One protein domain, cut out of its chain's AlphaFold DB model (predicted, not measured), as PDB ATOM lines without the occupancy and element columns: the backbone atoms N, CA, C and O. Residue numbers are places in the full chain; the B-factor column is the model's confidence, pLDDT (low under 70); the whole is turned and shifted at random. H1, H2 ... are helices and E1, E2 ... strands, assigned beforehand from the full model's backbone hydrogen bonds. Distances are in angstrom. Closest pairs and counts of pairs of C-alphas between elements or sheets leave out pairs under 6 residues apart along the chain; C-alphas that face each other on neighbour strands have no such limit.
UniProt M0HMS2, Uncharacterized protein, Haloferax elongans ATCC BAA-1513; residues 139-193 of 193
ATOM      1  N   ASN A 139     199.484 159.797 287.851       45.34
ATOM      2  CA  ASN A 139     199.050 159.575 286.496       45.34
ATOM      3  C   ASN A 139     199.292 160.915 285.813       45.34
ATOM      4  O   ASN A 139     198.538 161.869 286.010       45.34
ATOM      5  N   LEU A 140     200.419 161.011 285.115       44.59
ATOM      6  CA  LEU A 140     200.766 162.115 284.250       44.59
ATOM      7  C   LEU A 140     199.794 161.984 283.077       44.59
ATOM      8  O   LEU A 140     200.153 161.553 281.984       44.59
ATOM      9  N   GLU A 141     198.527 162.323 283.332       51.69
ATOM     10  CA  GLU A 141     197.508 162.620 282.336       51.69
ATOM     11  C   GLU A 141     197.906 163.916 281.636       51.69
ATOM     12  O   GLU A 141     197.291 164.972 281.721       51.69
ATOM     13  N   ALA A 142     199.015 163.825 280.933       51.88
ATOM     14  CA  ALA A 142     199.279 164.559 279.738       51.88
ATOM     15  C   ALA A 142     200.047 163.555 278.896       51.88
ATOM     16  O   ALA A 142     201.275 163.504 278.932       51.88
ATOM     17  N   THR A 143     199.313 162.745 278.135       52.53
ATOM     18  CA  THR A 143     199.830 162.022 276.972       52.53
ATOM     19  C   THR A 143     200.303 163.051 275.939       52.53
ATOM     20  O   THR A 143     199.790 163.131 274.830       52.53
ATOM     21  N   ARG A 144     201.274 163.896 276.300       54.59
ATOM     22  CA  ARG A 144     202.095 164.612 275.345       54.59
ATOM     23  C   ARG A 144     202.903 163.519 274.683       54.59
ATOM     24  O   ARG A 144     203.809 162.947 275.286       54.59
ATOM     25  N   LYS A 145     202.525 163.180 273.456       64.81
ATOM     26  CA  LYS A 145     203.384 162.397 272.579       64.81
ATOM     27  C   LYS A 145     204.614 163.269 272.358       64.81
ATOM     28  O   LYS A 145     204.543 164.246 271.623       64.81
ATOM     29  N   LEU A 146     205.685 163.007 273.099       67.94
ATOM     30  CA  LEU A 146     206.954 163.705 272.950       67.94
ATOM     31  C   LEU A 146     207.868 162.872 272.051       67.94
ATOM     32  O   LEU A 146     207.861 161.642 272.130       67.94
ATOM     33  N   ASP A 147     208.645 163.527 271.194       65.38
ATOM     34  CA  ASP A 147     209.705 162.865 270.440       65.38
ATOM     35  C   ASP A 147     210.846 162.419 271.380       65.38
ATOM     36  O   ASP A 147     210.875 162.744 272.570       65.38
ATOM     37  N   MET A 148     211.833 161.689 270.849       64.69
ATOM     38  CA  MET A 148     212.994 161.208 271.622       64.69
ATOM     39  C   MET A 148     213.880 162.329 272.205       64.69
ATOM     40  O   MET A 148     214.843 162.046 272.914       64.69
ATOM     41  N   ARG A 149     213.596 163.594 271.883       71.88
ATOM     42  CA  ARG A 149     214.273 164.794 272.386       71.88
ATOM     43  C   ARG A 149     213.359 165.638 273.284       71.88
ATOM     44  O   ARG A 149     213.795 166.689 273.745       71.88
ATOM     45  N   GLY A 150     212.138 165.179 273.568       62.84
ATOM     46  CA  GLY A 150     211.191 165.849 274.455       62.84
ATOM     47  C   GLY A 150     210.310 166.909 273.787       62.84
ATOM     48  O   GLY A 150     209.695 167.696 274.503       62.84
ATOM     49  N   ASN A 151     210.224 166.961 272.453       71.38
ATOM     50  CA  ASN A 151     209.373 167.934 271.754       71.38
ATOM     51  C   ASN A 151     207.963 167.377 271.512       71.38
ATOM     52  O   ASN A 151     207.849 166.210 271.146       71.38
ATOM     53  N   PRO A 152     206.893 168.184 271.626       70.75
ATOM     54  CA  PRO A 152     205.549 167.770 271.223       70.75
ATOM     55  C   PRO A 152     205.511 167.255 269.772       70.75
ATOM     56  O   PRO A 152     205.984 167.928 268.857       70.75
ATOM     57  N   ILE A 153     204.947 166.062 269.562       68.19
ATOM     58  CA  ILE A 153     204.800 165.410 268.247       68.19
ATOM     59  C   ILE A 153     203.615 165.988 267.462       68.19
ATOM     60  O   ILE A 153     203.552 165.812 266.248       68.19
ATOM     61  N   ASP A 154     202.714 166.723 268.120       63.53
ATOM     62  CA  ASP A 154     201.385 167.053 267.590       63.53
ATOM     63  C   ASP A 154     201.359 167.872 266.288       63.53
ATOM     64  O   ASP A 154     200.287 167.991 265.720       63.53
ATOM     65  N   ASN A 155     202.486 168.378 265.765       59.25
ATOM     66  CA  ASN A 155     202.546 169.046 264.453       59.25
ATOM     67  C   ASN A 155     203.923 168.922 263.753       59.25
ATOM     68  O   ASN A 155     204.328 169.828 263.023       59.25
ATOM     69  N   GLN A 156     204.710 167.859 263.973       63.72
ATOM     70  CA  GLN A 156     205.996 167.762 263.262       63.72
ATOM     71  C   GLN A 156     205.777 167.539 261.755       63.72
ATOM     72  O   GLN A 156     205.250 166.509 261.344       63.72
ATOM     73  N   GLY A 157     206.196 168.512 260.938       64.25
ATOM     74  CA  GLY A 157     206.080 168.467 259.477       64.25
ATOM     75  C   GLY A 157     204.748 168.967 258.907       64.25
ATOM     76  O   GLY A 157     204.514 168.776 257.718       64.25
ATOM     77  N   VAL A 158     203.897 169.596 259.730       71.31
ATOM     78  CA  VAL A 158     202.633 170.210 259.298       71.31
ATOM     79  C   VAL A 158     202.714 171.722 259.495       71.31
ATOM     80  O   VAL A 158     202.946 172.189 260.611       71.31
ATOM     81  N   THR A 159     202.528 172.491 258.426       79.19
ATOM     82  CA  THR A 159     202.500 173.959 258.486       79.19
ATOM     83  C   THR A 159     201.074 174.425 258.778       79.19
ATOM     84  O   THR A 159     200.140 174.021 258.092       79.19
ATOM     85  N   SER A 160     200.872 175.267 259.792       81.81
ATOM     86  CA  SER A 160     199.550 175.849 260.062       81.81
ATOM     87  C   SER A 160     199.274 177.021 259.124       81.81
ATOM     88  O   SER A 160     200.137 177.878 258.931       81.81
ATOM     89  N   VAL A 161     198.078 177.040 258.542       80.50
ATOM     90  CA  VAL A 161     197.576 178.121 257.686       80.50
ATOM     91  C   VAL A 161     196.169 178.505 258.125       80.50
ATOM     92  O   VAL A 161     195.439 177.682 258.673       80.50
ATOM     93  N   ALA A 162     195.795 179.763 257.891       82.44
ATOM     94  CA  ALA A 162     194.528 180.304 258.373       82.44
ATOM     95  C   ALA A 162     193.307 179.537 257.829       82.44
ATOM     96  O   ALA A 162     192.388 179.247 258.589       82.44
ATOM     97  N   ASP A 163     193.323 179.196 256.538       82.88
ATOM     98  CA  ASP A 163     192.265 178.480 255.822       82.88
ATOM     99  C   ASP A 163     192.805 177.918 254.486       82.88
ATOM    100  O   ASP A 163     193.982 178.092 254.148       82.88
ATOM    101  N   GLU A 164     191.949 177.248 253.706       79.88
ATOM    102  CA  GLU A 164     192.312 176.693 252.392       79.88
ATOM    103  C   GLU A 164     192.744 177.765 251.377       79.88
ATOM    104  O   GLU A 164     193.529 177.481 250.474       79.88
ATOM    105  N   THR A 165     192.280 179.012 251.511       80.50
ATOM    106  CA  THR A 165     192.635 180.089 250.570       80.50
ATOM    107  C   THR A 165     194.080 180.547 250.739       80.50
ATOM    108  O   THR A 165     194.702 181.000 249.778       80.50
ATOM    109  N   ALA A 166     194.652 180.347 251.930       75.75
ATOM    110  CA  ALA A 166     196.061 180.593 252.215       75.75
ATOM    111  C   ALA A 166     197.012 179.550 251.589       75.75
ATOM    112  O   ALA A 166     198.227 179.748 251.626       75.75
ATOM    113  N   LEU A 167     196.489 178.467 250.997       74.69
ATOM    114  CA  LEU A 167     197.285 177.450 250.296       74.69
ATOM    115  C   LEU A 167     197.591 177.811 248.838       74.69
ATOM    116  O   LEU A 167     198.444 177.171 248.240       74.69
ATOM    117  N   ALA A 168     196.952 178.841 248.273       67.94
ATOM    118  CA  ALA A 168     197.021 179.164 246.843       67.94
ATOM    119  C   ALA A 168     198.437 179.456 246.295       67.94
ATOM    120  O   ALA A 168     198.631 179.365 245.089       67.94
ATOM    121  N   ASP A 169     199.412 179.743 247.165       66.12
ATOM    122  CA  ASP A 169     200.824 179.980 246.821       66.12
ATOM    123  C   ASP A 169     201.790 179.102 247.657       66.12
ATOM    124  O   ASP A 169     202.963 179.438 247.842       66.12
ATOM    125  N   GLY A 170     201.290 178.008 248.243       66.25
ATOM    126  CA  GLY A 170     202.049 177.151 249.155       66.25
ATOM    127  C   GLY A 170     203.004 176.183 248.449       66.25
ATOM    128  O   GLY A 170     202.728 175.675 247.368       66.25
ATOM    129  N   GLU A 171     204.122 175.854 249.096       77.06
ATOM    130  CA  GLU A 171     204.947 174.709 248.688       77.06
ATOM    131  C   GLU A 171     204.180 173.394 248.931       77.06
ATOM    132  O   GLU A 171     203.371 173.325 249.863       77.06
ATOM    133  N   PRO A 172     204.426 172.321 248.161       81.31
ATOM    134  CA  PRO A 172     203.814 171.026 248.429       81.31
ATOM    135  C   PRO A 172     204.127 170.545 249.852       81.31
ATOM    136  O   PRO A 172     205.282 170.546 250.288       81.31
ATOM    137  N   GLY A 173     203.108 170.111 250.589       81.44
ATOM    138  CA  GLY A 173     203.272 169.736 251.989       81.44
ATOM    139  C   GLY A 173     201.977 169.392 252.712       81.44
ATOM    140  O   GLY A 173     200.880 169.462 252.160       81.44
ATOM    141  N   LEU A 174     202.122 168.994 253.978       84.31
ATOM    142  CA  LEU A 174     200.998 168.825 254.891       84.31
ATOM    143  C   LEU A 174     200.705 170.158 255.575       84.31
ATOM    144  O   LEU A 174     201.598 170.776 256.159       84.31
ATOM    145  N   TYR A 175     199.443 170.561 255.542       82.44
ATOM    146  CA  TYR A 175     198.969 171.802 256.125       82.44
ATOM    147  C   TYR A 175     197.834 171.542 257.096       82.44
ATOM    148  O   TYR A 175     196.999 170.672 256.861       82.44
ATOM    149  N   ARG A 176     197.800 172.300 258.189       85.38
ATOM    150  CA  ARG A 176     196.676 172.302 259.123       85.38
ATOM    151  C   ARG A 176     195.881 173.581 258.937       85.38
ATOM    152  O   ARG A 176     196.449 174.659 259.097       85.38
ATOM    153  N   LEU A 177     194.597 173.437 258.651       83.50
ATOM    154  CA  LEU A 177     193.657 174.541 258.537       83.50
ATOM    155  C   LEU A 177     193.245 174.979 259.946       83.50
ATOM    156  O   LEU A 177     192.777 174.160 260.740       83.50
ATOM    157  N   GLU A 178     193.489 176.234 260.309       84.06
ATOM    158  CA  GLU A 178     193.176 176.736 261.653       84.06
ATOM    159  C   GLU A 178     191.669 176.921 261.884       84.06
ATOM    160  O   GLU A 178     191.213 176.833 263.026       84.06
ATOM    161  N   ASP A 179     190.895 177.133 260.818       83.38
ATOM    162  CA  ASP A 179     189.448 177.340 260.854       83.38
ATOM    163  C   ASP A 179     188.652 176.047 261.098       83.38
ATOM    164  O   ASP A 179     187.694 176.054 261.878       83.38
ATOM    165  N   THR A 180     189.056 174.931 260.488       80.69
ATOM    166  CA  THR A 180     188.398 173.623 260.663       80.69
ATOM    167  C   THR A 180     189.162 172.680 261.590       80.69
ATOM    168  O   THR A 180     188.576 171.777 262.187       80.69
ATOM    169  N   GLY A 181     190.467 172.898 261.756       78.19
ATOM    170  CA  GLY A 181     191.373 172.000 262.466       78.19
ATOM    171  C   GLY A 181     191.834 170.797 261.638       78.19
ATOM    172  O   GLY A 181     192.609 169.992 262.165       78.19
ATOM    173  N   ASP A 182     191.392 170.682 260.382       81.31
ATOM    174  CA  ASP A 182     191.710 169.566 259.494       81.31
ATOM    175  C   ASP A 182     193.158 169.622 259.000       81.31
ATOM    176  O   ASP A 182     193.774 170.686 258.906       81.31
ATOM    177  N   VAL A 183     193.706 168.452 258.665       82.38
ATOM    178  CA  VAL A 183     195.017 168.331 258.020       82.38
ATOM    179  C   VAL A 183     194.813 167.926 256.568       82.38
ATOM    180  O   VAL A 183     194.256 166.864 256.287       82.38
ATOM    181  N   VAL A 184     195.298 168.761 255.657       81.12
ATOM    182  CA  VAL A 184     195.211 168.572 254.209       81.12
ATOM    183  C   VAL A 184     196.605 168.440 253.609       81.12
ATOM    184  O   VAL A 184     197.580 168.988 254.123       81.12
ATOM    185  N   TYR A 185     196.715 167.686 252.519       83.56
ATOM    186  CA  TYR A 185     197.920 167.679 251.698       83.56
ATOM    187  C   TYR A 185     197.707 168.629 250.523       83.56
ATOM    188  O   TYR A 185     196.767 168.439 249.755       83.56
ATOM    189  N   PHE A 186     198.574 169.628 250.396       83.12
ATOM    190  CA  PHE A 186     198.633 170.499 249.230       83.12
ATOM    191  C   PHE A 186     199.762 170.002 248.329       83.12
ATOM    192  O   PHE A 186     200.879 169.791 248.801       83.12
ATOM    193  N   ASP A 187     199.479 169.764 247.054       80.12
ATOM    194  CA  ASP A 187     200.449 169.222 246.096       80.12
ATOM    195  C   ASP A 187     201.263 170.303 245.369       80.12
ATOM    196  O   ASP A 187     202.152 169.966 244.585       80.12
ATOM    197  N   GLY A 188     201.018 171.582 245.676       71.94
ATOM    198  CA  GLY A 188     201.725 172.711 245.078       71.94
ATOM    199  C   GLY A 188     201.257 173.057 243.664       71.94
ATOM    200  O   GLY A 188     201.888 173.896 243.021       71.94
ATOM    201  N   ASP A 189     200.203 172.416 243.144       69.00
ATOM    202  CA  ASP A 189     199.735 172.686 241.789       69.00
ATOM    203  C   ASP A 189     198.700 173.819 241.772       69.00
ATOM    204  O   ASP A 189     197.556 173.671 242.194       69.00
ATOM    205  N   THR A 190     199.097 174.975 241.238       62.88
ATOM    206  CA  THR A 190     198.185 176.096 240.965       62.88
ATOM    207  C   THR A 190     197.560 176.009 239.568       62.88
ATOM    208  O   THR A 190     197.062 177.017 239.055       62.88
ATOM    209  N   SER A 191     197.634 174.861 238.882       59.75
ATOM    210  CA  SER A 191     197.059 174.716 237.548       59.75
ATOM    211  C   SER A 191     195.526 174.765 237.612       59.75
ATOM    212  O   SER A 191     194.833 173.856 238.055       59.75
ATOM    213  N   THR A 192     194.980 175.897 237.173       52.25
ATOM    214  CA  THR A 192     193.545 176.113 236.988       52.25
ATOM    215  C   THR A 192     192.936 175.038 236.087       52.25
ATOM    216  O   THR A 192     193.328 174.939 234.920       52.25
ATOM    217  N   ASN A 193     191.918 174.339 236.591       40.00
ATOM    218  CA  ASN A 193     190.808 173.803 235.800       40.00
ATOM    219  C   ASN A 193     189.482 174.096 236.500       40.00
ATOM    220  O   ASN A 193     189.328 173.669 237.664       40.00
TER     221      ASN A 193
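AT A GLANCE: This is residues 139 to 193 of the 193 residues of an uncharacterized protein of Haloferax elongans ATCC BAA-1513 (UniProt M0HMS2). There is little regular structure: an unnamed arm, residues 139 to 157, leads into a small three-stranded sheet with short H1 over one face, and a tail follows E3. Arm and tail make the length; the spans are 53 by 22 by 13 A. Of 55 printed residues, 17 are in E1, H1, E2 and E3, in chain order: class mixed, helices and strands. The mixed sheet runs E1 E2 E3; the whole is only just loose, close to extended, radius of gyration 14.6 A.

HOW THE PARTS SIT: E1, residues 158 to 161, is parallel to E2, residues 173 to 177; N 161 and O 176 are 2.9 A apart, within hydrogen-bond range. H1, residues 164 to 167, is on the sheet, height 8.2 A, only just over E2 with 3 of its 4 C-alphas; their closest C-alphas, Glu 164 and Leu 177, are 6.6 A apart. E1, H1 and E2 form a strand-helix-strand unit, a helix between parallel neighbour strands, its crossover right-handed. E2 and E3, residues 183 to 186, form an antiparallel hairpin; N 175 and O 184, within hydrogen-bond range, are 2.8 A apart. H1 is too short for an O i to N i+4 pair; its one O i to N i+3 pair is within range.

IN THESE COORDINATES: E1, 9.5 A long, begins at C-alpha 158 (202.633, 170.210, 259.298). H1 measures 5.4 A, E2 12.6 A. E3, 9.7 A, ends at C-alpha 186 (198.633, 170.499, 249.230).

THE WHOLE: The farthest C-alphas, Asn 139 and Asn 193, are 53.3 A apart. The printed part has no cut; its three links between elements are tight. Mean pLDDT of the printed part is 70.9; 24 residues are under 70, among them 139 to 148.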